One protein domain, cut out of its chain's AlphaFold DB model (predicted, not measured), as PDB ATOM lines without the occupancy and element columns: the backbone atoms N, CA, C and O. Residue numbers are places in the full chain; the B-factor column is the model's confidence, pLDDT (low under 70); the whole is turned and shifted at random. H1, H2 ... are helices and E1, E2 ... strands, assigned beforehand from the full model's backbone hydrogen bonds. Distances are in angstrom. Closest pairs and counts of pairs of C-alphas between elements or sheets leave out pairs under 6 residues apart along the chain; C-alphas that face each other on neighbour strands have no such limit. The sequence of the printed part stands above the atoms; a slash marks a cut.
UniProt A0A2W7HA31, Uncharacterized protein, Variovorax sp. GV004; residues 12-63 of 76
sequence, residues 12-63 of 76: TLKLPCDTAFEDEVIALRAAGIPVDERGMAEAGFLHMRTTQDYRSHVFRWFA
ATOM      1  N   THR A  12      18.580  32.413 -43.003       89.81
ATOM      2  CA  THR A  12      18.153  31.458 -44.030       89.81
ATOM      3  C   THR A  12      19.363  31.083 -44.869       89.81
ATOM      4  O   THR A  12      19.930  31.940 -45.542       89.81
ATOM      5  N   LEU A  13      19.738  29.808 -44.840       89.94
ATOM      6  CA  LEU A  13      20.851  29.250 -45.602       89.94
ATOM      7  C   LEU A  13      20.309  28.262 -46.634       89.94
ATOM      8  O   LEU A  13      19.422  27.466 -46.332       89.94
ATOM      9  N   LYS A  14      20.826  28.310 -47.862       92.12
ATOM     10  CA  LYS A  14      20.489  27.356 -48.921       92.12
ATOM     11  C   LYS A  14      21.757  26.635 -49.355       92.12
ATOM     12  O   LYS A  14      22.666  27.284 -49.861       92.12
ATOM     13  N   LEU A  15      21.777  25.319 -49.194       90.31
ATOM     14  CA  LEU A  15      22.871  24.447 -49.603       90.31
ATOM     15  C   LEU A  15      22.415  23.504 -50.721       90.31
ATOM     16  O   LEU A  15      21.235  23.152 -50.772       90.31
ATOM     17  N   PRO A  16      23.302  23.103 -51.642       90.00
ATOM     18  CA  PRO A  16      23.034  22.005 -52.568       90.00
ATOM     19  C   PRO A  16      22.712  20.708 -51.813       90.00
ATOM     20  O   PRO A  16      23.334  20.426 -50.798       90.00
ATOM     21  N   CYS A  17      21.779  19.895 -52.314       85.06
ATOM     22  CA  CYS A  17      21.431  18.603 -51.693       85.06
ATOM     23  C   CYS A  17      22.580  17.577 -51.759       85.06
ATOM     24  O   CYS A  17      22.603  16.634 -50.979       85.06
ATOM     25  N   ASP A  18      23.517  17.761 -52.691       86.75
ATOM     26  CA  ASP A  18      24.706  16.912 -52.863       86.75
ATOM     27  C   ASP A  18      25.836  17.258 -51.870       86.75
ATOM     28  O   ASP A  18      26.884  16.622 -51.860       86.75
ATOM     29  N   THR A  19      25.641  18.286 -51.034       86.44
ATOM     30  CA  THR A  19      26.635  18.699 -50.036       86.44
ATOM     31  C   THR A  19      26.805  17.590 -49.005       86.44
ATOM     32  O   THR A  19      25.825  17.102 -48.442       86.44
ATOM     33  N   ALA A  20      28.052  17.196 -48.743       90.56
ATOM     34  CA  ALA A  20      28.350  16.246 -47.683       90.56
ATOM     35  C   ALA A  20      27.905  16.809 -46.326       90.56
ATOM     36  O   ALA A  20      28.043  18.001 -46.066       90.56
ATOM     37  N   PHE A  21      27.429  15.934 -45.442       88.19
ATOM     38  CA  PHE A  21      26.924  16.317 -44.124       88.19
ATOM     39  C   PHE A  21      27.909  17.188 -43.318       88.19
ATOM     40  O   PHE A  21      27.516  18.199 -42.746       88.19
ATOM     41  N   GLU A  22      29.203  16.853 -43.337       90.50
ATOM     42  CA  GLU A  22      30.247  17.638 -42.662       90.50
ATOM     43  C   GLU A  22      30.347  19.071 -43.219       90.50
ATOM     44  O   GLU A  22      30.434  20.036 -42.460       90.50
ATOM     45  N   ASP A  23      30.273  19.226 -44.546       91.12
ATOM     46  CA  ASP A  23      30.251  20.531 -45.213       91.12
ATOM     47  C   ASP A  23      28.963  21.305 -44.893       91.12
ATOM     48  O   ASP A  23      29.002  22.526 -44.733       91.12
ATOM     49  N   GLU A  24      27.825  20.618 -44.733       90.62
ATOM     50  CA  GLU A  24      26.585  21.249 -44.275       90.62
ATOM     51  C   GLU A  24      26.736  21.811 -42.857       90.62
ATOM     52  O   GLU A  24      26.395  22.972 -42.621       90.62
ATOM     53  N   VAL A  25      27.300  21.037 -41.923       90.94
ATOM     54  CA  VAL A  25      27.554  21.479 -40.540       90.94
ATOM     55  C   VAL A  25      28.521  22.664 -40.512       90.94
ATOM     56  O   VAL A  25      28.262  23.659 -39.826       90.94
ATOM     57  N   ILE A  26      29.604  22.609 -41.292       92.06
ATOM     58  CA  ILE A  26      30.563  23.715 -41.422       92.06
ATOM     59  C   ILE A  26      29.869  24.962 -41.974       92.06
ATOM     60  O   ILE A  26      30.046  26.049 -41.425       92.06
ATOM     61  N   ALA A  27      29.047  24.824 -43.016       91.88
ATOM     62  CA  ALA A  27      28.334  25.944 -43.617       91.88
ATOM     63  C   ALA A  27      27.289  26.554 -42.668       91.88
ATOM     64  O   ALA A  27      27.154  27.777 -42.611       91.88
ATOM     65  N   LEU A  28      26.584  25.731 -41.885       91.19
ATOM     66  CA  LEU A  28      25.652  26.188 -40.850       91.19
ATOM     67  C   LEU A  28      26.382  26.998 -39.768       91.19
ATOM     68  O   LEU A  28      25.956  28.109 -39.442       91.19
ATOM     69  N   ARG A  29      27.518  26.495 -39.269       91.00
ATOM     70  CA  ARG A  29      28.356  27.208 -38.287       91.00
ATOM     71  C   ARG A  29      28.950  28.491 -38.858       91.00
ATOM     72  O   ARG A  29      28.911  29.524 -38.196       91.00
ATOM     73  N   ALA A  30      29.440  28.454 -40.097       91.19
ATOM     74  CA  ALA A  30      29.953  29.627 -40.804       91.19
ATOM     75  C   ALA A  30      28.866  30.690 -41.026       91.19
ATOM     76  O   ALA A  30      29.154  31.885 -41.008       91.19
ATOM     77  N   ALA A  31      27.607  30.268 -41.175       89.25
ATOM     78  CA  ALA A  31      26.454  31.158 -41.233       89.25
ATOM     79  C   ALA A  31      26.039  31.713 -39.857       89.25
ATOM     80  O   ALA A  31      25.120  32.522 -39.806       89.25
ATOM     81  N   GLY A  32      26.681  31.310 -38.754       88.81
ATOM     82  CA  GLY A  32      26.358  31.758 -37.396       88.81
ATOM     83  C   GLY A  32      25.225  30.978 -36.724       88.81
ATOM     84  O   GLY A  32      24.637  31.461 -35.757       88.81
ATOM     85  N   ILE A  33      24.891  29.788 -37.231       89.88
ATOM     86  CA  ILE A  33      23.886  28.904 -36.634       89.88
ATOM     87  C   ILE A  33      24.599  27.974 -35.637       89.88
ATOM     88  O   ILE A  33      25.501  27.236 -36.042       89.88
ATOM     89  N   PRO A  34      24.220  27.982 -34.346       89.06
ATOM     90  CA  PRO A  34      24.833  27.123 -33.340       89.06
ATOM     91  C   PRO A  34      24.326  25.686 -33.506       89.06
ATOM     92  O   PRO A  34      23.244  25.340 -33.027       89.06
ATOM     93  N   VAL A  35      25.094  24.867 -34.225       91.12
ATOM     94  CA  VAL A  35      24.829  23.435 -34.425       91.12
ATOM     95  C   VAL A  35      25.953  22.577 -33.857       91.12
ATOM     96  O   VAL A  35      27.123  22.958 -33.944       91.12
ATOM     97  N   ASP A  36      25.618  21.409 -33.315       89.81
ATOM     98  CA  ASP A  36      26.585  20.431 -32.822       89.81
ATOM     99  C   ASP A  36      27.248  19.659 -33.978       89.81
ATOM    100  O   ASP A  36      26.962  19.882 -35.156       89.81
ATOM    101  N   GLU A  37      28.159  18.747 -33.643       87.25
ATOM    102  CA  GLU A  37      28.840  17.867 -34.606       87.25
ATOM    103  C   GLU A  37      27.875  16.960 -35.391       87.25
ATOM    104  O   GLU A  37      28.195  16.502 -36.482       87.25
ATOM    105  N   ARG A  38      26.659  16.748 -34.877       86.06
ATOM    106  CA  ARG A  38      25.578  16.011 -35.538       86.06
ATOM    107  C   ARG A  38      24.597  16.930 -36.272       86.06
ATOM    108  O   ARG A  38      23.533  16.461 -36.679       86.06
ATOM    109  N   GLY A  39      24.918  18.214 -36.445       82.81
ATOM    110  CA  GLY A  39      24.089  19.167 -37.186       82.81
ATOM    111  C   GLY A  39      22.753  19.504 -36.519       82.81
ATOM    112  O   GLY A  39      21.889  20.121 -37.146       82.81
ATOM    113  N   MET A  40      22.562  19.116 -35.257       85.88
ATOM    114  CA  MET A  40      21.406  19.505 -34.462       85.88
ATOM    115  C   MET A  40      21.681  20.868 -33.843       85.88
ATOM    116  O   MET A  40      22.797  21.189 -33.444       85.88
ATOM    117  N   ALA A  41      20.656  21.707 -33.761       88.75
ATOM    118  CA  ALA A  41      20.824  23.007 -33.138       88.75
ATOM    119  C   ALA A  41      21.028  22.864 -31.624       88.75
ATOM    120  O   ALA A  41      20.212  22.243 -30.942       88.75
ATOM    121  N   GLU A  42      22.094  23.465 -31.096       88.00
ATOM    122  CA  GLU A  42      22.408  23.437 -29.659       88.00
ATOM    123  C   GLU A  42      21.503  24.381 -28.850       88.00
ATOM    124  O   GLU A  42      21.286  24.202 -27.653       88.00
ATOM    125  N   ALA A  43      20.940  25.386 -29.515       83.94
ATOM    126  CA  ALA A  43      19.957  26.313 -28.970       83.94
ATOM    127  C   ALA A  43      18.867  26.576 -30.019       83.94
ATOM    128  O   ALA A  43      18.973  26.100 -31.143       83.94
ATOM    129  N   GLY A  44      17.841  27.367 -29.689       85.25
ATOM    130  CA  GLY A  44      16.850  27.841 -30.670       85.25
ATOM    131  C   GLY A  44      16.133  26.736 -31.445       85.25
ATOM    132  O   GLY A  44      15.866  25.659 -30.917       85.25
ATOM    133  N   PHE A  45      15.757  27.044 -32.686       86.75
ATOM    134  CA  PHE A  45      15.064  26.114 -33.570       86.75
ATOM    135  C   PHE A  45      15.642  26.185 -34.983       86.75
ATOM    136  O   PHE A  45      15.688  27.252 -35.596       86.75
ATOM    137  N   LEU A  46      16.059  25.038 -35.519       89.06
ATOM    138  CA  LEU A  46      16.544  24.905 -36.889       89.06
ATOM    139  C   LEU A  46      15.561  24.065 -37.698       89.06
ATOM    140  O   LEU A  46      15.350  22.887 -37.423       89.06
ATOM    141  N   HIS A  47      14.971  24.678 -38.717       88.06
ATOM    142  CA  HIS A  47      14.059  24.013 -39.633       88.06
ATOM    143  C   HIS A  47      14.744  23.772 -40.975       88.06
ATOM    144  O   HIS A  47      15.030  24.719 -41.711       88.06
ATOM    145  N   MET A  48      14.947  22.511 -41.332       87.75
ATOM    146  CA  MET A  48      15.427  22.123 -42.653       87.75
ATOM    147  C   MET A  48      14.240  21.785 -43.558       87.75
ATOM    148  O   MET A  48      13.285  21.133 -43.143       87.75
ATOM    149  N   ARG A  49      14.275  22.261 -44.803       89.81
ATOM    150  CA  ARG A  49      13.369  21.809 -45.862       89.81
ATOM    151  C   ARG A  49      14.158  21.505 -47.125       89.81
ATOM    152  O   ARG A  49      15.004  22.299 -47.525       89.81
ATOM    153  N   THR A  50      13.815  20.426 -47.808       87.62
ATOM    154  CA  THR A  50      14.325  20.150 -49.153       87.62
ATOM    155  C   THR A  50      13.424  20.835 -50.182       87.62
ATOM    156  O   THR A  50      12.201  20.873 -50.037       87.62
ATOM    157  N   THR A  51      14.012  21.442 -51.213       87.75
ATOM    158  CA  THR A  51      13.243  21.973 -52.352       87.75
ATOM    159  C   THR A  51      12.515  20.843 -53.084       87.75
ATOM    160  O   THR A  51      13.048  19.741 -53.133       87.75
ATOM    161  N   GLN A  52      11.369  21.119 -53.720       83.38
ATOM    162  CA  GLN A  52      10.607  20.114 -54.489       83.38
ATOM    163  C   GLN A  52      11.451  19.399 -55.555       83.38
ATOM    164  O   GLN A  52      11.254  18.218 -55.803       83.38
ATOM    165  N   ASP A  53      12.430  20.091 -56.134       86.31
ATOM    166  CA  ASP A  53      13.341  19.527 -57.131       86.31
ATOM    167  C   ASP A  53      14.462  18.658 -56.530       86.31
ATOM    168  O   ASP A  53      15.333  18.209 -57.266       86.31
ATOM    169  N   TYR A  54      14.507  18.474 -55.202       80.19
ATOM    170  CA  TYR A  54      15.569  17.762 -54.467       80.19
ATOM    171  C   TYR A  54      16.994  18.271 -54.737       80.19
ATOM    172  O   TYR A  54      17.975  17.589 -54.476       80.19
ATOM    173  N   ARG A  55      17.138  19.501 -55.245       85.81
ATOM    174  CA  ARG A  55      18.446  20.089 -55.579       85.81
ATOM    175  C   ARG A  55      19.075  20.865 -54.438       85.81
ATOM    176  O   ARG A  55      20.264  21.175 -54.496       85.81
ATOM    177  N   SER A  56      18.302  21.253 -53.429       89.56
ATOM    178  CA  SER A  56      18.817  22.078 -52.343       89.56
ATOM    179  C   SER A  56      18.115  21.830 -51.017       89.56
ATOM    180  O   SER A  56      16.894  21.664 -50.967       89.56
ATOM    181  N   HIS A  57      18.889  21.923 -49.946       90.38
ATOM    182  CA  HIS A  57      18.411  22.052 -48.582       90.38
ATOM    183  C   HIS A  57      18.341  23.528 -48.212       90.38
ATOM    184  O   HIS A  57      19.281  24.295 -48.407       90.38
ATOM    185  N   VAL A  58      17.189  23.954 -47.714       90.75
ATOM    186  CA  VAL A  58      16.973  25.295 -47.182       90.75
ATOM    187  C   VAL A  58      16.828  25.168 -45.678       90.75
ATOM    188  O   VAL A  58      15.824  24.660 -45.178       90.75
ATOM    189  N   PHE A  59      17.823  25.669 -44.968       90.62
ATOM    190  CA  PHE A  59      17.863  25.736 -43.523       90.62
ATOM    191  C   PHE A  59      17.357  27.100 -43.071       90.62
ATOM    192  O   PHE A  59      17.793  28.144 -43.559       90.62
ATOM    193  N   ARG A  60      16.400  27.096 -42.148       90.19
ATOM    194  CA  ARG A  60      15.831  28.295 -41.537       90.19
ATOM    195  C   ARG A  60      16.077  28.227 -40.047       90.19
ATOM    196  O   ARG A  60      15.498  27.392 -39.357       90.19
ATOM    197  N   TRP A  61      16.948  29.101 -39.582       89.69
ATOM    198  CA  TRP A  61      17.299  29.227 -38.183       89.69
ATOM    199  C   TRP A  61      16.444  30.291 -37.513       89.69
ATOM    200  O   TRP A  61      16.264  31.389 -38.044       89.69
ATOM    201  N   PHE A  62      15.961  29.965 -36.325       86.88
ATOM    202  CA  PHE A  62      15.251  30.859 -35.434       86.88
ATOM    203  C   PHE A  62      16.030  30.873 -34.129       86.88
ATOM    204  O   PHE A  62      16.041  29.885 -33.388       86.88
ATOM    205  N   ALA A  63      16.703  31.991 -33.863       82.88
ATOM    206  CA  ALA A  63      17.300  32.194 -32.560       82.88
ATOM    207  C   ALA A  63      16.192  32.096 -31.508       82.88
ATOM    208  O   ALA A  63      15.093  32.624 -31.701       82.88
TER     209      ALA A  63
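AT A GLANCE: This is residues 12 to 63 of the 76 residues of an uncharacterized protein of Variovorax sp. GV004 (UniProt A0A2W7HA31). A small antiparallel sheet, order E1, E3, E2, has one helix, H1, over one face towards its E1 side. A long loop, residues 31 to 44, leads from H1 back to E2. The printed part has 52 residues, with one named helix and three named strands in the order E1, H1, E2, E3, class mixed. It is compact, radius of gyration of the C-alphas 10.3 A, spanning 30 by 20 by 15 A.

IN THESE COORDINATES: E1, residues 12 to 16, begins at C-alpha (18.153, 31.458, -44.030). H1 is residues 21 to 30, 14.0 A; E2, residues 45 to 50, 16.7 A; E3, residues 56 to 62, 19.4 A, ending at C-alpha (15.251, 30.859, -35.434).

HOW THE PARTS SIT: E1 and E3 are antiparallel; N 13 and O 59, 2.9 A, are within hydrogen-bond range. E2 and E3 form a hairpin, with N 58 and O 49 at 2.7 A. H1 is on the sheet, height 10.0 A, its closest C-alphas to E1 being Glu 24 and Leu 15, 7.2 A. E1, H1, E2 make a split strand-helix-strand unit, E3 between the two same-way strands, with a right-handed crossover. In H1 every O i to N i+4 pair is within hydrogen-bond range.

THE WHOLE: The farthest C-alphas, Ala 43 and Asp 53, are 29.7 A apart. The printed part has no cut, the link H1 to E2 is long, and no printed residue is under 70 in pLDDT.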